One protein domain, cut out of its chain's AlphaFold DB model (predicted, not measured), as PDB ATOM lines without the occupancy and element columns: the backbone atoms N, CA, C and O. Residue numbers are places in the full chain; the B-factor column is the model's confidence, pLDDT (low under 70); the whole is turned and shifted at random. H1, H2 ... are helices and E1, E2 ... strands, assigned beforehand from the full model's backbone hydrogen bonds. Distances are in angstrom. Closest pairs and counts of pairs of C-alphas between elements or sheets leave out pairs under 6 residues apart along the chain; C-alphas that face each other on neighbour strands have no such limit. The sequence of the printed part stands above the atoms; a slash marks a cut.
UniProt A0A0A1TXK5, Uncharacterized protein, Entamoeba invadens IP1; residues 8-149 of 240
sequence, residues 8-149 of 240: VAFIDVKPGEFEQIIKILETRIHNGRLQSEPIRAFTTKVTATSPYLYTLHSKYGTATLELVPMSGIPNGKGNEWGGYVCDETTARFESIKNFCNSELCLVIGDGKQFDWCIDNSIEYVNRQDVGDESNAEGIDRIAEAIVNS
ATOM      1  N   VAL A   8     194.023 157.678 130.990       88.56
ATOM      2  CA  VAL A   8     192.951 158.584 131.415       88.56
ATOM      3  C   VAL A   8     193.384 159.318 132.676       88.56
ATOM      4  O   VAL A   8     193.710 158.689 133.686       88.56
ATOM      5  N   ALA A   9     193.394 160.647 132.616       88.00
ATOM      6  CA  ALA A   9     193.673 161.489 133.774       88.00
ATOM      7  C   ALA A   9     192.375 161.789 134.531       88.00
ATOM      8  O   ALA A   9     191.442 162.341 133.954       88.00
ATOM      9  N   PHE A  10     192.344 161.468 135.825       89.25
ATOM     10  CA  PHE A  10     191.280 161.859 136.750       89.25
ATOM     11  C   PHE A  10     191.779 163.035 137.586       89.25
ATOM     12  O   PHE A  10     192.575 162.853 138.508       89.25
ATOM     13  N   ILE A  11     191.358 164.244 137.231       87.56
ATOM     14  CA  ILE A  11     191.897 165.494 137.773       87.56
ATOM     15  C   ILE A  11     190.942 166.041 138.829       87.56
ATOM     16  O   ILE A  11     189.794 166.350 138.527       87.56
ATOM     17  N   ASP A  12     191.420 166.134 140.068       86.81
ATOM     18  CA  ASP A  12     190.666 166.586 141.250       86.81
ATOM     19  C   ASP A  12     189.334 165.848 141.495       86.81
ATOM     20  O   ASP A  12     188.503 166.287 142.289       86.81
ATOM     21  N   VAL A  13     189.140 164.686 140.867       86.81
ATOM     22  CA  VAL A  13     188.015 163.793 141.153       86.81
ATOM     23  C   VAL A  13     188.166 163.267 142.578       86.81
ATOM     24  O   VAL A  13     189.254 162.844 142.987       86.81
ATOM     25  N   LYS A  14     187.078 163.282 143.356       86.56
ATOM     26  CA  LYS A  14     187.134 162.849 144.756       86.56
ATOM     27  C   LYS A  14     187.585 161.386 144.836       86.56
ATOM     28  O   LYS A  14     187.075 160.568 144.070       86.56
ATOM     29  N   PRO A  15     188.442 161.005 145.802       83.56
ATOM     30  CA  PRO A  15     188.924 159.627 145.919       83.56
ATOM     31  C   PRO A  15     187.806 158.574 145.956       83.56
ATOM     32  O   PRO A  15     187.898 157.569 145.264       83.56
ATOM     33  N   GLY A  16     186.716 158.837 146.687       84.31
ATOM     34  CA  GLY A  16     185.569 157.923 146.742       84.31
ATOM     35  C   GLY A  16     184.809 157.791 145.415       84.31
ATOM     36  O   GLY A  16     184.347 156.703 145.088       84.31
ATOM     37  N   GLU A  17     184.722 158.866 144.623       86.38
ATOM     38  CA  GLU A  17     184.118 158.834 143.280       86.38
ATOM     39  C   GLU A  17     185.008 158.025 142.328       86.38
ATOM     40  O   GLU A  17     184.521 157.156 141.609       86.38
ATOM     41  N   PHE A  18     186.327 158.235 142.383       88.00
ATOM     42  CA  PHE A  18     187.288 157.445 141.615       88.00
ATOM     43  C   PHE A  18     187.189 155.949 141.949       88.00
ATOM     44  O   PHE A  18     187.042 155.129 141.047       88.00
ATOM     45  N   GLU A  19     187.189 155.579 143.232       86.69
ATOM     46  CA  GLU A  19     187.021 154.185 143.667       86.69
ATOM     47  C   GLU A  19     185.696 153.570 143.192       86.69
ATOM     48  O   GLU A  19     185.662 152.404 142.791       86.69
ATOM     49  N   GLN A  20     184.612 154.349 143.194       85.75
ATOM     50  CA  GLN A  20     183.317 153.908 142.686       85.75
ATOM     51  C   GLN A  20     183.362 153.639 141.175       85.75
ATOM     52  O   GLN A  20     182.899 152.581 140.748       85.75
ATOM     53  N   ILE A  21     183.968 154.532 140.384       87.94
ATOM     54  CA  ILE A  21     184.161 154.351 138.932       87.94
ATOM     55  C   ILE A  21     184.940 153.065 138.662       87.94
ATOM     56  O   ILE A  21     184.515 152.240 137.855       87.94
ATOM     57  N   ILE A  22     186.044 152.855 139.385       87.12
ATOM     58  CA  ILE A  22     186.835 151.626 139.289       87.12
ATOM     59  C   ILE A  22     185.971 150.392 139.570       87.12
ATOM     60  O   ILE A  22     185.989 149.433 138.800       87.12
ATOM     61  N   LYS A  23     185.176 150.417 140.642       85.56
ATOM     62  CA  LYS A  23     184.301 149.296 141.001       85.56
ATOM     63  C   LYS A  23     183.255 149.010 139.918       85.56
ATOM     64  O   LYS A  23     182.979 147.842 139.642       85.56
ATOM     65  N   ILE A  24     182.680 150.040 139.298       86.38
ATOM     66  CA  ILE A  24     181.718 149.892 138.195       86.38
ATOM     67  C   ILE A  24     182.403 149.270 136.975       86.38
ATOM     68  O   ILE A  24     181.894 148.291 136.434       86.38
ATOM     69  N   LEU A  25     183.585 149.761 136.598       84.81
ATOM     70  CA  LEU A  25     184.386 149.197 135.506       84.81
ATOM     71  C   LEU A  25     184.729 147.715 135.732       84.81
ATOM     72  O   LEU A  25     184.740 146.943 134.774       84.81
ATOM     73  N   GLU A  26     185.004 147.324 136.982       80.69
ATOM     74  CA  GLU A  26     185.317 145.944 137.371       80.69
ATOM     75  C   GLU A  26     184.078 145.030 137.366       80.69
ATOM     76  O   GLU A  26     184.190 143.851 137.044       80.69
ATOM     77  N   THR A  27     182.910 145.533 137.775       80.44
ATOM     78  CA  THR A  27     181.784 144.658 138.161       80.44
ATOM     79  C   THR A  27     180.500 144.877 137.384       80.44
ATOM     80  O   THR A  27     179.635 144.017 137.428       80.44
ATOM     81  N   ARG A  28     180.337 145.991 136.673       78.44
ATOM     82  CA  ARG A  28     179.065 146.360 136.035       78.44
ATOM     83  C   ARG A  28     179.189 146.672 134.553       78.44
ATOM     84  O   ARG A  28     178.176 146.938 133.931       78.44
ATOM     85  N   ILE A  29     180.379 146.634 133.958       77.56
ATOM     86  CA  ILE A  29     180.531 146.838 132.515       77.56
ATOM     87  C   ILE A  29     180.715 145.504 131.794       77.56
ATOM     88  O   ILE A  29     181.670 144.773 132.055       77.56
ATOM     89  N   HIS A  30     179.849 145.230 130.819       74.19
ATOM     90  CA  HIS A  30     179.969 144.095 129.908       74.19
ATOM     91  C   HIS A  30     179.847 144.553 128.456       74.19
ATOM     92  O   HIS A  30     178.892 145.239 128.108       74.19
ATOM     93  N   ASN A  31     180.807 144.192 127.598       69.00
ATOM     94  CA  ASN A  31     180.804 144.536 126.167       69.00
ATOM     95  C   ASN A  31     180.553 146.027 125.869       69.00
ATOM     96  O   ASN A  31     179.906 146.372 124.882       69.00
ATOM     97  N   GLY A  32     181.065 146.918 126.722       66.94
ATOM     98  CA  GLY A  32     180.871 148.362 126.580       66.94
ATOM     99  C   GLY A  32     179.530 148.889 127.105       66.94
ATOM    100  O   GLY A  32     179.234 150.058 126.909       66.94
ATOM    101  N   ARG A  33     178.708 148.069 127.768       73.81
ATOM    102  CA  ARG A  33     177.413 148.477 128.334       73.81
ATOM    103  C   ARG A  33     177.371 148.302 129.843       73.81
ATOM    104  O   ARG A  33     177.865 147.296 130.364       73.81
ATOM    105  N   LEU A  34     176.739 149.255 130.521       78.88
ATOM    106  CA  LEU A  34     176.408 149.144 131.937       78.88
ATOM    107  C   LEU A  34     175.372 148.035 132.171       78.88
ATOM    108  O   LEU A  34     174.434 147.875 131.400       78.88
ATOM    109  N   GLN A  35     175.571 147.262 133.232       77.69
ATOM    110  CA  GLN A  35     174.698 146.186 133.686       77.69
ATOM    111  C   GLN A  35     174.033 146.579 135.014       77.69
ATOM    112  O   GLN A  35     174.644 147.241 135.869       77.69
ATOM    113  N   SER A  36     172.780 146.155 135.187       69.50
ATOM    114  CA  SER A  36     171.981 146.392 136.396       69.50
ATOM    115  C   SER A  36     172.530 145.619 137.596       69.50
ATOM    116  O   SER A  36     172.734 146.189 138.668       69.50
ATOM    117  N   GLU A  37     172.860 144.343 137.400       72.69
ATOM    118  CA  GLU A  37     173.486 143.508 138.418       72.69
ATOM    119  C   GLU A  37     175.010 143.415 138.243       72.69
ATOM    120  O   GLU A  37     175.519 143.441 137.117       72.69
ATOM    121  N   PRO A  38     175.767 143.269 139.349       72.75
ATOM    122  CA  PRO A  38     177.190 142.988 139.273       72.75
ATOM    123  C   PRO A  38     177.437 141.675 138.526       72.75
ATOM    124  O   PRO A  38     177.081 140.593 138.995       72.75
ATOM    125  N   ILE A  39     178.102 141.757 137.385       70.25
ATOM    126  CA  ILE A  39     178.567 140.594 136.653       70.25
ATOM    127  C   ILE A  39     179.886 140.089 137.233       70.25
ATOM    128  O   ILE A  39     180.709 140.829 137.783       70.25
ATOM    129  N   ARG A  40     180.118 138.783 137.087       56.88
ATOM    130  CA  ARG A  40     181.414 138.190 137.409       56.88
ATOM    131  C   ARG A  40     182.432 138.739 136.408       56.88
ATOM    132  O   ARG A  40     182.348 138.442 135.222       56.88
ATOM    133  N   ALA A  41     183.342 139.571 136.901       55.25
ATOM    134  CA  ALA A  41     184.280 140.334 136.091       55.25
ATOM    135  C   ALA A  41     185.037 139.451 135.080       55.25
ATOM    136  O   ALA A  41     185.816 138.580 135.469       55.25
ATOM    137  N   PHE A  42     184.842 139.704 133.783       54.34
ATOM    138  CA  PHE A  42     185.785 139.277 132.737       54.34
ATOM    139  C   PHE A  42     187.028 140.174 132.712       54.34
ATOM    140  O   PHE A  42     188.043 139.830 132.118       54.34
ATOM    141  N   THR A  43     186.951 141.328 133.371       55.00
ATOM    142  CA  THR A  43     188.028 142.303 133.491       55.00
ATOM    143  C   THR A  43     188.968 141.918 134.619       55.00
ATOM    144  O   THR A  43     188.535 141.581 135.722       55.00
ATOM    145  N   THR A  44     190.271 142.018 134.373       57.16
ATOM    146  CA  THR A  44     191.282 141.763 135.401       57.16
ATOM    147  C   THR A  44     191.895 143.074 135.871       57.16
ATOM    148  O   THR A  44     192.482 143.823 135.087       57.16
ATOM    149  N   LYS A  45     191.778 143.329 137.174       58.12
ATOM    150  CA  LYS A  45     192.548 144.354 137.873       58.12
ATOM    151  C   LYS A  45     194.023 143.973 137.837       58.12
ATOM    152  O   LYS A  45     194.389 142.904 138.326       58.12
ATOM    153  N   VAL A  46     194.863 144.836 137.271       56.19
ATOM    154  CA  VAL A  46     196.310 144.575 137.173       56.19
ATOM    155  C   VAL A  46     197.055 145.180 138.370       56.19
ATOM    156  O   VAL A  46     198.016 144.586 138.857       56.19
ATOM    157  N   THR A  47     196.583 146.309 138.913       56.41
ATOM    158  CA  THR A  47     197.130 146.945 140.128       56.41
ATOM    159  C   THR A  47     196.023 147.405 141.077       56.41
ATOM    160  O   THR A  47     194.927 147.772 140.660       56.41
ATOM    161  N   ALA A  48     196.295 147.383 142.388       56.09
ATOM    162  CA  ALA A  48     195.374 147.875 143.422       56.09
ATOM    163  C   ALA A  48     195.630 149.324 143.858       56.09
ATOM    164  O   ALA A  48     194.877 149.860 144.664       56.09
ATOM    165  N   THR A  49     196.678 149.945 143.324       63.00
ATOM    166  CA  THR A  49     197.163 151.275 143.701       63.00
ATOM    167  C   THR A  49     197.391 152.126 142.458       63.00
ATOM    168  O   THR A  49     197.563 151.582 141.372       63.00
ATOM    169  N   SER A  50     197.427 153.449 142.625       65.25
ATOM    170  CA  SER A  50     197.706 154.400 141.540       65.25
ATOM    171  C   SER A  50     199.111 154.195 140.927       65.25
ATOM    172  O   SER A  50     200.065 154.030 141.696       65.25
ATOM    173  N   PRO A  51     199.267 154.236 139.586       75.06
ATOM    174  CA  PRO A  51     198.195 154.308 138.592       75.06
ATOM    175  C   PRO A  51     197.416 152.986 138.507       75.06
ATOM    176  O   PRO A  51     197.996 151.896 138.544       75.06
ATOM    177  N   TYR A  52     196.090 153.087 138.405       81.25
ATOM    178  CA  TYR A  52     195.218 151.920 138.338       81.25
ATOM    179  C   TYR A  52     195.216 151.365 136.911       81.25
ATOM    180  O   TYR A  52     194.831 152.054 135.969       81.25
ATOM    181  N   LEU A  53     195.643 150.115 136.749       83.25
ATOM    182  CA  LEU A  53     195.680 149.444 135.453       83.25
ATOM    183  C   LEU A  53     194.442 148.558 135.264       83.25
ATOM    184  O   LEU A  53     194.218 147.599 136.011       83.25
ATOM    185  N   TYR A  54     193.673 148.879 134.228       81.38
ATOM    186  CA  TYR A  54     192.405 148.254 133.865       81.38
ATOM    187  C   TYR A  54     192.519 147.566 132.504       81.38
ATOM    188  O   TYR A  54     192.885 148.208 131.525       81.38
ATOM    189  N   THR A  55     192.182 146.281 132.406       81.44
ATOM    190  CA  THR A  55     192.085 145.612 131.098       81.44
ATOM    191  C   THR A  55     190.641 145.634 130.603       81.44
ATOM    192  O   THR A  55     189.777 144.964 131.164       81.44
ATOM    193  N   LEU A  56     190.403 146.400 129.540       79.88
ATOM    194  CA  LEU A  56     189.149 146.464 128.804       79.88
ATOM    195  C   LEU A  56     189.062 145.303 127.815       79.88
ATOM    196  O   LEU A  56     189.940 145.145 126.967       79.88
ATOM    197  N   HIS A  57     187.950 144.576 127.856       74.56
ATOM    198  CA  HIS A  57     187.553 143.634 126.816       74.56
ATOM    199  C   HIS A  57     186.370 144.220 126.045       74.56
ATOM    200  O   HIS A  57     185.338 144.539 126.634       74.56
ATOM    201  N   SER A  58     186.526 144.382 124.734       71.88
ATOM    202  CA  SER A  58     185.484 144.907 123.854       71.88
ATOM    203  C   SER A  58     185.348 144.051 122.596       71.88
ATOM    204  O   SER A  58     186.247 143.280 122.252       71.88
ATOM    205  N   LYS A  59     184.275 144.284 121.835       69.31
ATOM    206  CA  LYS A  59     184.094 143.698 120.498       69.31
ATOM    207  C   LYS A  59     185.188 144.080 119.490       69.31
ATOM    208  O   LYS A  59     185.288 143.455 118.442       69.31
ATOM    209  N   TYR A  60     185.990 145.106 119.778       73.12
ATOM    210  CA  TYR A  60     187.103 145.541 118.931       73.12
ATOM    211  C   TYR A  60     188.441 144.914 119.336       73.12
ATOM    212  O   TYR A  60     189.419 145.040 118.603       73.12
ATOM    213  N   GLY A  61     188.490 144.225 120.480       73.75
ATOM    214  CA  GLY A  61     189.716 143.672 121.036       73.75
ATOM    215  C   GLY A  61     189.902 143.982 122.514       73.75
ATOM    216  O   GLY A  61     189.005 144.500 123.189       73.75
ATOM    217  N   THR A  62     191.106 143.690 123.002       79.94
ATOM    218  CA  THR A  62     191.511 143.953 124.387       79.94
ATOM    219  C   THR A  62     192.452 145.153 124.442       79.94
ATOM    220  O   THR A  62     193.381 145.249 123.638       79.94
ATOM    221  N   ALA A  63     192.244 146.057 125.395       82.56
ATOM    222  CA  ALA A  63     193.119 147.200 125.648       82.56
ATOM    223  C   ALA A  63     193.442 147.292 127.142       82.56
ATOM    224  O   ALA A  63     192.574 147.084 127.981       82.56
ATOM    225  N   THR A  64     194.683 147.625 127.490       85.75
ATOM    226  CA  THR A  64     195.036 147.970 128.875       85.75
ATOM    227  C   THR A  64     195.022 149.482 129.011       85.75
ATOM    228  O   THR A  64     195.776 150.155 128.307       85.75
ATOM    229  N   LEU A  65     194.164 149.989 129.892       87.31
ATOM    230  CA  LEU A  65     194.013 151.393 130.245       87.31
ATOM    231  C   LEU A  65     194.753 151.696 131.550       87.31
ATOM    232  O   LEU A  65     194.690 150.930 132.511       87.31
ATOM    233  N   GLU A  66     195.418 152.840 131.589       89.56
ATOM    234  CA  GLU A  66     196.035 153.413 132.777       89.56
ATOM    235  C   GLU A  66     195.168 154.568 133.286       89.56
ATOM    236  O   GLU A  66     195.044 155.603 132.633       89.56
ATOM    237  N   LEU A  67     194.551 154.383 134.449       90.25
ATOM    238  CA  LEU A  67     193.677 155.354 135.096       90.25
ATOM    239  C   LEU A  67     194.468 156.055 136.207       90.25
ATOM    240  O   LEU A  67     194.883 155.428 137.189       90.25
ATOM    241  N   VAL A  68     194.718 157.352 136.034       88.62
ATOM    242  CA  VAL A  68     195.670 158.109 136.857       88.62
ATOM    243  C   VAL A  68     194.951 159.223 137.622       88.62
ATOM    244  O   VAL A  68     194.635 160.251 137.020       88.62
ATOM    245  N   PRO A  69     194.705 159.071 138.937       88.69
ATOM    246  CA  PRO A  69     194.240 160.171 139.772       88.69
ATOM    247  C   PRO A  69     195.363 161.194 139.986       88.69
ATOM    248  O   PRO A  69     196.501 160.828 140.287       88.69
ATOM    249  N   MET A  70     195.047 162.480 139.846       85.88
ATOM    250  CA  MET A  70     195.994 163.583 140.007       85.88
ATOM    251  C   MET A  70     195.327 164.866 140.504       85.88
ATOM    252  O   MET A  70     194.116 165.041 140.395       85.88
ATOM    253  N   SER A  71     196.141 165.766 141.057       79.69
ATOM    254  CA  SER A  71     195.698 167.067 141.560       79.69
ATOM    255  C   SER A  71     196.127 168.178 140.602       79.69
ATOM    256  O   SER A  71     197.314 168.508 140.521       79.69
ATOM    257  N   GLY A  72     195.166 168.743 139.878       71.88
ATOM    258  CA  GLY A  72     195.380 169.769 138.860       71.88
ATOM    259  C   GLY A  72     195.826 169.266 137.479       71.88
ATOM    260  O   GLY A  72     196.191 168.110 137.266       71.88
ATOM    261  N   ILE A  73     195.775 170.181 136.509       67.56
ATOM    262  CA  ILE A  73     196.019 169.881 135.095       67.56
ATOM    263  C   ILE A  73     197.526 169.788 134.822       67.56
ATOM    264  O   ILE A  73     198.266 170.722 135.153       67.56
ATOM    265  N   PRO A  74     198.007 168.710 134.179       64.19
ATOM    266  CA  PRO A  74     199.420 168.557 133.876       64.19
ATOM    267  C   PRO A  74     199.889 169.635 132.889       64.19
ATOM    268  O   PRO A  74     199.342 169.799 131.798       64.19
ATOM    269  N   ASN A  75     200.947 170.364 133.251       59.22
ATOM    270  CA  ASN A  75     201.554 171.358 132.369       59.22
ATOM    271  C   ASN A  75     202.183 170.672 131.137       59.22
ATOM    272  O   ASN A  75     203.152 169.924 131.264       59.22
ATOM    273  N   GLY A  76     201.680 170.985 129.938       52.16
ATOM    274  CA  GLY A  76     202.430 170.844 128.683       52.16
ATOM    275  C   GLY A  76     202.309 169.538 127.887       52.16
ATOM    276  O   GLY A  76     203.116 169.352 126.981       52.16
ATOM    277  N   LYS A  77     201.344 168.646 128.148       55.00
ATOM    278  CA  LYS A  77     201.266 167.333 127.467       55.00
ATOM    279  C   LYS A  77     199.832 166.919 127.104       55.00
ATOM    280  O   LYS A  77     199.295 165.976 127.669       55.00
ATOM    281  N   GLY A  78     199.228 167.594 126.123       55.91
ATOM    282  CA  GLY A  78     197.935 167.174 125.548       55.91
ATOM    283  C   GLY A  78     197.990 165.824 124.815       55.91
ATOM    284  O   GLY A  78     196.986 165.145 124.692       55.91
ATOM    285  N   ASN A  79     199.178 165.396 124.370       59.66
ATOM    286  CA  ASN A  79     199.346 164.194 123.540       59.66
ATOM    287  C   ASN A  79     199.673 162.916 124.338       59.66
ATOM    288  O   ASN A  79     199.915 161.874 123.735       59.66
ATOM    289  N   GLU A  80     199.772 162.993 125.668       73.81
ATOM    290  CA  GLU A  80     200.090 161.824 126.509       73.81
ATOM    291  C   GLU A  80     198.849 161.121 127.055       73.81
ATOM    292  O   GLU A  80     198.948 159.981 127.516       73.81
ATOM    293  N   TRP A  81     197.688 161.765 126.962       81.25
ATOM    294  CA  TRP A  81     196.425 161.290 127.512       81.25
ATOM    295  C   TRP A  81     195.439 160.997 126.384       81.25
ATOM    296  O   TRP A  81     195.259 161.813 125.483       81.25
ATOM    297  N   GLY A  82     194.801 159.832 126.448       78.94
ATOM    298  CA  GLY A  82     193.694 159.463 125.568       78.94
ATOM    299  C   GLY A  82     192.349 159.957 126.093       78.94
ATOM    300  O   GLY A  82     191.380 159.975 125.340       78.94
ATOM    301  N   GLY A  83     192.297 160.396 127.355       85.19
ATOM    302  CA  GLY A  83     191.129 161.065 127.902       85.19
ATOM    303  C   GLY A  83     191.352 161.807 129.213       85.19
ATOM    304  O   GLY A  83     192.315 161.556 129.945       85.19
ATOM    305  N   TYR A  84     190.412 162.697 129.513       86.31
ATOM    306  CA  TYR A  84     190.383 163.506 130.726       86.31
ATOM    307  C   TYR A  84     189.017 163.393 131.405       86.31
ATOM    308  O   TYR A  84     187.984 163.520 130.753       86.31
ATOM    309  N   VAL A  85     189.027 163.189 132.720       88.00
ATOM    310  CA  VAL A  85     187.857 163.290 133.597       88.00
ATOM    311  C   VAL A  85     188.212 164.279 134.698       88.00
ATOM    312  O   VAL A  85     189.181 164.057 135.424       88.00
ATOM    313  N   CYS A  86     187.475 165.377 134.835       86.88
ATOM    314  CA  CYS A  86     187.761 166.377 135.865       86.88
ATOM    315  C   CYS A  86     186.511 166.852 136.596       86.88
ATOM    316  O   CYS A  86     185.403 166.749 136.084       86.88
ATOM    317  N   ASP A  87     186.697 167.415 137.784       84.69
ATOM    318  CA  ASP A  87     185.661 168.175 138.483       84.69
ATOM    319  C   ASP A  87     185.470 169.550 137.811       84.69
ATOM    320  O   ASP A  87     186.441 170.184 137.398       84.69
ATOM    321  N   GLU A  88     184.237 170.052 137.713       80.19
ATOM    322  CA  GLU A  88     183.958 171.413 137.221       80.19
ATOM    323  C   GLU A  88     184.628 172.506 138.086       80.19
ATOM    324  O   GLU A  88     184.909 173.606 137.618       80.19
ATOM    325  N   THR A  89     184.951 172.203 139.347       79.00
ATOM    326  CA  THR A  89     185.688 173.090 140.264       79.00
ATOM    327  C   THR A  89     187.209 173.044 140.094       79.00
ATOM    328  O   THR A  89     187.912 173.841 140.726       79.00
ATOM    329  N   THR A  90     187.742 172.160 139.239       79.06
ATOM    330  CA  THR A  90     189.179 172.077 138.956       79.06
ATOM    331  C   THR A  90     189.712 173.424 138.477       79.06
ATOM    332  O   THR A  90     189.233 174.029 137.510       79.06
ATOM    333  N   ALA A  91     190.774 173.897 139.126       73.25
ATOM    334  CA  ALA A  91     191.418 175.135 138.725       73.25
ATOM    335  C   ALA A  91     191.924 175.021 137.280       73.25
ATOM    336  O   ALA A  91     192.682 174.115 136.934       73.25
ATOM    337  N   ARG A  92     191.546 176.000 136.451       68.00
ATOM    338  CA  ARG A  92     191.891 176.062 135.024       68.00
ATOM    339  C   ARG A  92     191.308 174.920 134.187       68.00
ATOM    340  O   ARG A  92     191.874 174.673 133.126       68.00
ATOM    341  N   PHE A  93     190.214 174.263 134.592       72.25
ATOM    342  CA  PHE A  93     189.572 173.204 133.792       72.25
ATOM    343  C   PHE A  93     189.268 173.663 132.345       72.25
ATOM    344  O   PHE A  93     189.367 172.860 131.430       72.25
ATOM    345  N   GLU A  94     189.053 174.961 132.080       66.81
ATOM    346  CA  GLU A  94     188.975 175.517 130.713       66.81
ATOM    347  C   GLU A  94     190.191 175.172 129.836       66.81
ATOM    348  O   GLU A  94     190.082 175.069 128.617       66.81
ATOM    349  N   SER A  95     191.355 174.950 130.445       69.94
ATOM    350  CA  SER A  95     192.569 174.516 129.751       69.94
ATOM    351  C   SER A  95     192.423 173.112 129.178       69.94
ATOM    352  O   SER A  95     193.073 172.821 128.181       69.94
ATOM    353  N   ILE A  96     191.547 172.270 129.738       65.94
ATOM    354  CA  ILE A  96     191.197 170.963 129.173       65.94
ATOM    355  C   ILE A  96     190.617 171.129 127.767       65.94
ATOM    356  O   ILE A  96     190.952 170.323 126.913       65.94
ATOM    357  N   LYS A  97     189.912 172.225 127.443       64.56
ATOM    358  CA  LYS A  97     189.483 172.516 126.056       64.56
ATOM    359  C   LYS A  97     190.659 172.627 125.082       64.56
ATOM    360  O   LYS A  97     190.555 172.228 123.930       64.56
ATOM    361  N   ASN A  98     191.807 173.120 125.553       64.38
ATOM    362  CA  ASN A  98     193.027 173.211 124.745       64.38
ATOM    363  C   ASN A  98     193.764 171.864 124.629       64.38
ATOM    364  O   ASN A  98     194.642 171.723 123.779       64.38
ATOM    365  N   PHE A  99     193.438 170.897 125.491       60.44
ATOM    366  CA  PHE A  99     194.026 169.555 125.509       60.44
ATOM    367  C   PHE A  99     193.085 168.483 124.933       60.44
ATOM    368  O   PHE A  99     193.574 167.447 124.487       60.44
ATOM    369  N   CYS A 100     191.775 168.744 124.864       60.00
ATOM    370  CA  CYS A 100     190.745 167.840 124.349       60.00
ATOM    371  C   CYS A 100     190.689 167.822 122.820       60.00
ATOM    372  O   CYS A 100     189.661 168.040 122.189       60.00
ATOM    373  N   ASN A 101     191.836 167.473 122.237       55.50
ATOM    374  CA  ASN A 101     191.887 166.723 120.984       55.50
ATOM    375  C   ASN A 101     191.655 165.214 121.226       55.50
ATOM    376  O   ASN A 101     191.708 164.433 120.278       55.50
ATOM    377  N   SER A 102     191.489 164.799 122.488       56.59
ATOM    378  CA  SER A 102     191.206 163.431 122.920       56.59
ATOM    379  C   SER A 102     189.729 163.082 122.754       56.59
ATOM    380  O   SER A 102     188.865 163.931 122.954       56.59
ATOM    381  N   GLU A 103     189.438 161.819 122.448       65.88
ATOM    382  CA  GLU A 103     188.070 161.345 122.194       65.88
ATOM    383  C   GLU A 103     187.224 161.192 123.470       65.88
ATOM    384  O   GLU A 103     186.000 161.153 123.393       65.88
ATOM    385  N   LEU A 104     187.865 161.170 124.646       79.56
ATOM    386  CA  LEU A 104     187.200 161.154 125.947       79.56
ATOM    387  C   LEU A 104     187.502 162.437 126.727       79.56
ATOM    388  O   LEU A 104     188.631 162.653 127.171       79.56
ATOM    389  N   CYS A 105     186.493 163.273 126.939       84.56
ATOM    390  CA  CYS A 105     186.604 164.479 127.753       84.56
ATOM    391  C   CYS A 105     185.327 164.640 128.584       84.56
ATOM    392  O   CYS A 105     184.267 164.941 128.041       84.56
ATOM    393  N   LEU A 106     185.424 164.401 129.891       85.62
ATOM    394  CA  LEU A 106     184.289 164.416 130.810       85.62
ATOM    395  C   LEU A 106     184.498 165.442 131.918       85.62
ATOM    396  O   LEU A 106     185.560 165.485 132.548       85.62
ATOM    397  N   VAL A 107     183.458 166.222 132.196       84.44
ATOM    398  CA  VAL A 107     183.423 167.169 133.312       84.44
ATOM    399  C   VAL A 107     182.331 166.745 134.283       84.44
ATOM    400  O   VAL A 107     181.161 166.677 133.926       84.44
ATOM    401  N   ILE A 108     182.714 166.470 135.525       84.75
ATOM    402  CA  ILE A 108     181.806 166.106 136.607       84.75
ATOM    403  C   ILE A 108     181.318 167.387 137.290       84.75
ATOM    404  O   ILE A 108     182.078 168.050 138.003       84.75
ATOM    405  N   GLY A 109     180.045 167.718 137.110       78.88
ATOM    406  CA  GLY A 109     179.465 168.970 137.587       78.88
ATOM    407  C   GLY A 109     178.034 169.164 137.104       78.88
ATOM    408  O   GLY A 109     177.528 168.366 136.320       78.88
ATOM    409  N   ASP A 110     177.365 170.202 137.596       70.44
ATOM    410  CA  ASP A 110     175.993 170.514 137.185       70.44
ATOM    411  C   ASP A 110     175.943 171.364 135.907       70.44
ATOM    412  O   ASP A 110     174.861 171.767 135.485       70.44
ATOM    413  N   GLY A 111     177.104 171.643 135.297       64.19
ATOM    414  CA  GLY A 111     177.223 172.382 134.042       64.19
ATOM    415  C   GLY A 111     176.910 173.872 134.186       64.19
ATOM    416  O   GLY A 111     177.062 174.627 133.224       64.19
ATOM    417  N   LYS A 112     176.523 174.328 135.386       59.66
ATOM    418  CA  LYS A 112     176.025 175.687 135.625       59.66
ATOM    419  C   LYS A 112     177.097 176.753 135.502       59.66
ATOM    420  O   LYS A 112     176.760 177.914 135.267       59.66
ATOM    421  N   GLN A 113     178.379 176.412 135.650       55.41
ATOM    422  CA  GLN A 113     179.418 177.403 135.380       55.41
ATOM    423  C   GLN A 113     179.510 177.709 133.872       55.41
ATOM    424  O   GLN A 113     180.010 178.770 133.491       55.41
ATOM    425  N   PHE A 114     178.972 176.827 133.015       51.97
ATOM    426  CA  PHE A 114     179.152 176.861 131.565       51.97
ATOM    427  C   PHE A 114     177.888 176.555 130.749       51.97
ATOM    428  O   PHE A 114     178.039 176.139 129.601       51.97
ATOM    429  N   ASP A 115     176.683 176.872 131.253       44.25
ATOM    430  CA  ASP A 115     175.355 176.741 130.589       44.25
ATOM    431  C   ASP A 115     175.290 177.236 129.116       44.25
ATOM    432  O   ASP A 115     174.315 177.019 128.400       44.25
ATOM    433  N   TRP A 116     176.324 177.927 128.635       43.78
ATOM    434  CA  TRP A 116     176.444 178.557 127.322       43.78
ATOM    435  C   TRP A 116     177.581 177.997 126.434       43.78
ATOM    436  O   TRP A 116     177.760 178.477 125.312       43.78
ATOM    437  N   CYS A 117     178.358 177.004 126.888       42.44
ATOM    438  CA  CYS A 117     179.431 176.359 126.118       42.44
ATOM    439  C   CYS A 117     179.054 174.921 125.723       42.44
ATOM    440  O   CYS A 117     179.452 173.969 126.385       42.44
ATOM    441  N   ILE A 118     178.361 174.755 124.592       46.50
ATOM    442  CA  ILE A 118     178.238 173.443 123.937       46.50
ATOM    443  C   ILE A 118     179.542 173.186 123.175       46.50
ATOM    444  O   ILE A 118     179.690 173.567 122.012       46.50
ATOM    445  N   ASP A 119     180.521 172.597 123.855       56.41
ATOM    446  CA  ASP A 119     181.712 172.057 123.209       56.41
ATOM    447  C   ASP A 119     181.452 170.578 122.903       56.41
ATOM    448  O   ASP A 119     181.334 169.770 123.815       56.41
ATOM    449  N   ASN A 120     181.306 170.224 121.621       54.81
ATOM    450  CA  ASN A 120     180.897 168.872 121.201       54.81
ATOM    451  C   ASN A 120     181.885 167.772 121.620       54.81
ATOM    452  O   ASN A 120     181.561 166.595 121.495       54.81
ATOM    453  N   SER A 121     183.090 168.154 122.040       66.69
ATOM    454  CA  SER A 121     184.125 167.229 122.487       66.69
ATOM    455  C   SER A 121     184.093 166.988 123.995       66.69
ATOM    456  O   SER A 121     184.857 166.150 124.456       66.69
ATOM    457  N   ILE A 122     183.267 167.721 124.757       75.44
ATOM    458  CA  ILE A 122     183.189 167.641 126.218       75.44
ATOM    459  C   ILE A 122     181.784 167.239 126.637       75.44
ATOM    460  O   ILE A 122     180.809 167.930 126.349       75.44
ATOM    461  N   GLU A 123     181.696 166.146 127.380       80.56
ATOM    462  CA  GLU A 123     180.454 165.703 127.990       80.56
ATOM    463  C   GLU A 123     180.420 166.102 129.472       80.56
ATOM    464  O   GLU A 123     181.362 165.866 130.233       80.56
ATOM    465  N   TYR A 124     179.322 166.740 129.875       80.69
ATOM    466  CA  TYR A 124     179.069 167.129 131.257       80.69
ATOM    467  C   TYR A 124     178.235 166.053 131.938       80.69
ATOM    468  O   TYR A 124     177.203 165.634 131.423       80.69
ATOM    469  N   VAL A 125     178.690 165.622 133.108       84.00
ATOM    470  CA  VAL A 125     178.076 164.552 133.885       84.00
ATOM    471  C   VAL A 125     177.689 165.100 135.250       84.00
ATOM    472  O   VAL A 125     178.549 165.377 136.094       84.00
ATOM    473  N   ASN A 126     176.387 165.220 135.493       82.12
ATOM    474  CA  ASN A 126     175.884 165.621 136.795       82.12
ATOM    475  C   ASN A 126     175.960 164.452 137.782       82.12
ATOM    476  O   ASN A 126     175.430 163.370 137.558       82.12
ATOM    477  N   ARG A 127     176.615 164.687 138.922       77.25
ATOM    478  CA  ARG A 127     176.836 163.681 139.976       77.25
ATOM    479  C   ARG A 127     175.562 163.102 140.569       77.25
ATOM    480  O   ARG A 127     175.613 162.023 141.150       77.25
ATOM    481  N   GLN A 128     174.497 163.895 140.568       74.25
ATOM    482  CA  GLN A 128     173.245 163.551 141.233       74.25
ATOM    483  C   GLN A 128     172.306 162.767 140.325       74.25
ATOM    484  O   GLN A 128     171.318 162.229 140.824       74.25
ATOM    485  N   ASP A 129     172.621 162.697 139.034       76.38
ATOM    486  CA  ASP A 129     171.827 161.958 138.073       76.38
ATOM    487  C   ASP A 129     172.025 160.460 138.312       76.38
ATOM    488  O   ASP A 129     173.137 159.975 138.564       76.38
ATOM    489  N   VAL A 130     170.911 159.740 138.299       66.44
ATOM    490  CA  VAL A 130     170.863 158.307 138.556       66.44
ATOM    491  C   VAL A 130     170.287 157.674 137.312       66.44
ATOM    492  O   VAL A 130     169.102 157.825 137.029       66.44
ATOM    493  N   GLY A 131     171.152 156.959 136.602       60.72
ATOM    494  CA  GLY A 131     170.772 156.278 135.381       60.72
ATOM    495  C   GLY A 131     169.785 155.152 135.640       60.72
ATOM    496  O   GLY A 131     169.702 154.610 136.748       60.72
ATOM    497  N   ASP A 132     169.058 154.789 134.597       64.44
ATOM    498  CA  ASP A 132     168.224 153.599 134.574       64.44
ATOM    499  C   ASP A 132     168.913 152.464 133.795       64.44
ATOM    500  O   ASP A 132     170.100 152.518 133.466       64.44
ATOM    501  N   GLU A 133     168.178 151.385 133.536       52.78
ATOM    502  CA  GLU A 133     168.697 150.200 132.841       52.78
ATOM    503  C   GLU A 133     169.091 150.473 131.381       52.78
ATOM    504  O   GLU A 133     169.849 149.704 130.787       52.78
ATOM    505  N   SER A 134     168.582 151.558 130.801       59.47
ATOM    506  CA  SER A 134     168.767 151.925 129.400       59.47
ATOM    507  C   SER A 134     169.742 153.085 129.205       59.47
ATOM    508  O   SER A 134     170.360 153.188 128.140       59.47
ATOM    509  N   ASN A 135     169.914 153.919 130.233       69.31
ATOM    510  CA  ASN A 135     170.731 155.117 130.187       69.31
ATOM    511  C   ASN A 135     171.642 155.207 131.413       69.31
ATOM    512  O   ASN A 135     171.182 155.423 132.533       69.31
ATOM    513  N   ALA A 136     172.953 155.079 131.205       74.81
ATOM    514  CA  ALA A 136     173.918 155.346 132.260       74.81
ATOM    515  C   ALA A 136     173.964 156.857 132.535       74.81
ATOM    516  O   ALA A 136     174.224 157.641 131.627       74.81
ATOM    517  N   GLU A 137     173.784 157.268 133.790       80.75
ATOM    518  CA  GLU A 137     173.926 158.667 134.216       80.75
ATOM    519  C   GLU A 137     174.902 158.786 135.392       80.75
ATOM    520  O   GLU A 137     175.342 157.785 135.974       80.75
ATOM    521  N   GLY A 138     175.299 160.017 135.714       84.12
ATOM    522  CA  GLY A 138     176.206 160.292 136.821       84.12
ATOM    523  C   GLY A 138     177.506 159.485 136.752       84.12
ATOM    524  O   GLY A 138     178.143 159.350 135.709       84.12
ATOM    525  N   ILE A 139     177.927 158.924 137.885       84.56
ATOM    526  CA  ILE A 139     179.185 158.169 137.972       84.56
ATOM    527  C   ILE A 139     179.197 156.931 137.054       84.56
ATOM    528  O   ILE A 139     180.251 156.575 136.518       84.56
ATOM    529  N   ASP A 140     178.039 156.309 136.822       84.88
ATOM    530  CA  ASP A 140     177.922 155.148 135.937       84.88
ATOM    531  C   ASP A 140     178.203 155.534 134.474       84.88
ATOM    532  O   ASP A 140     178.891 154.797 133.758       84.88
ATOM    533  N   ARG A 141     177.769 156.733 134.054       86.38
ATOM    534  CA  ARG A 141     178.041 157.271 132.714       86.38
ATOM    535  C   ARG A 141     179.530 157.419 132.435       86.38
ATOM    536  O   ARG A 141     179.977 157.130 131.330       86.38
ATOM    537  N   ILE A 142     180.315 157.812 133.438       88.00
ATOM    538  CA  ILE A 142     181.770 157.972 133.302       88.00
ATOM    539  C   ILE A 142     182.428 156.629 132.982       88.00
ATOM    540  O   ILE A 142     183.252 156.539 132.072       88.00
ATOM    541  N   ALA A 143     182.052 155.575 133.710       87.06
ATOM    542  CA  ALA A 143     182.572 154.233 133.469       87.06
ATOM    543  C   ALA A 143     182.188 153.726 132.069       87.06
ATOM    544  O   ALA A 143     183.034 153.184 131.355       87.06
ATOM    545  N   GLU A 144     180.940 153.949 131.652       84.88
ATOM    546  CA  GLU A 144     180.467 153.565 130.322       84.88
ATOM    547  C   GLU A 144     181.169 154.353 129.196       84.88
ATOM    548  O   GLU A 144     181.572 153.785 128.178       84.88
ATOM    549  N   ALA A 145     181.370 155.656 129.372       85.94
ATOM    550  CA  ALA A 145     182.080 156.491 128.410       85.94
ATOM    551  C   ALA A 145     183.547 156.052 128.249       85.94
ATOM    552  O   ALA A 145     184.038 155.958 127.120       85.94
ATOM    553  N   ILE A 146     184.225 155.694 129.347       86.69
ATOM    554  CA  ILE A 146     185.595 155.161 129.302       86.69
ATOM    555  C   ILE A 146     185.657 153.913 128.421       86.69
ATOM    556  O   ILE A 146     186.509 153.831 127.545       86.69
ATOM    557  N   VAL A 147     184.766 152.940 128.596       83.31
ATOM    558  CA  VAL A 147     184.858 151.677 127.839       83.31
ATOM    559  C   VAL A 147     184.469 151.797 126.366       83.31
ATOM    560  O   VAL A 147     184.923 150.986 125.560       83.31
ATOM    561  N   ASN A 148     183.664 152.801 126.012       79.62
ATOM    562  CA  ASN A 148     183.231 153.055 124.636       79.62
ATOM    563  C   ASN A 148     184.124 154.034 123.875       79.62
ATOM    564  O   ASN A 148     183.941 154.221 122.671       79.62
ATOM    565  N   SER A 149     185.091 154.642 124.555       81.06
ATOM    566  CA  SER A 149     186.098 155.466 123.900       81.06
ATOM    567  C   SER A 149     187.000 154.603 123.012       81.06
ATOM    568  O   SER A 149     187.269 153.443 123.342       81.06
TER     569      SER A 149
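What this domain is: This is residues 8 to 149 of the 240 residues of an uncharacterized protein of Entamoeba invadens IP1 (UniProt A0A0A1TXK5). A six-strand sheet, twisted and curled like part of a barrel, curls round one helix, H3, and a second helix, H1, packs on H3 over the same face near the E2 and E3 side. The short H2 only grazes the sheet at E4 and E5, and four long links with no named element make much of the rim. The printed part has 142 residues, with three named helices and six named strands in the order E1 H1 E2 E3 E4 H2 E5 E6 H3. The mixed sheet runs E2 E3 E1 E4 E5 E6; the class is mixed, helices and strands, with under half of the residues in named elements. The whole is compact, with a radius of gyration of the C-alphas of 14.5 A and spans of 40 by 31 by 28 A.

Where its parts are: E1, residues 8 to 11, begins at C-alpha 8 (192.951, 158.584, 131.415). H1, residues 15 to 27, is 18.3 A long. E2, residues 52 to 58, is 18.8 A long, and E3, residues 61 to 70, is 28.2 A long and ends at C-alpha 70 (195.994, 163.583, 140.007). E4 holds residues 83 to 87, H2 residues 94 to 99, E5 residues 104 to 108 and E6 residues 123 to 125. H3, residues 138 to 148, is 15.8 A long and ends at C-alpha 148 (183.231, 153.055, 124.636).

How they stand to each other: E1 is parallel to E3, with N 10 and O 68 2.9 A apart, and to E4, with N 11 and O 85 2.8 A apart. E2 and E3 form an antiparallel hairpin, with N 54 and O 65 2.9 A apart. The pairing of E3 is staggered: residues 61 to 67 pair with E2, 67 to 70 with E1. E4, H2 and E5 form a strand-helix-strand unit, two parallel neighbour strands with a helix between, and its crossover is right-handed; N 106 and O 84 are 2.8 A apart. E6 is an edge strand parallel to E5, with N 125 and O 107 2.8 A apart. H1 and H3 are on the same face, making two layers, helices over a sheet. They touch at a steep tilt of 52 degrees, the same way; their closest C-alphas, Ile 21 and Ala 143, are 5.7 A apart. The closest C-alphas of H3 and E6, Val 125 and Gly 138, are 5.5 A apart. H2 and H3 are apart. In H1 and H3 every O i to N i+4 pair is within hydrogen-bond range; in H2 1 of 2 is, and 3 of 3 O i to N i+3 pairs.

The domain as a whole: The C-alphas farthest apart, Arg 40 and Trp 116, are 41.9 A apart. The printed part has no cut. The links H1 to E2, E3 to E4, E5 to E6 and E6 to H3 are long. The mean pLDDT of the printed part is 74.0; 50 residues are under 70, among them 40 to 50, 94 to 103 and 111 to 121.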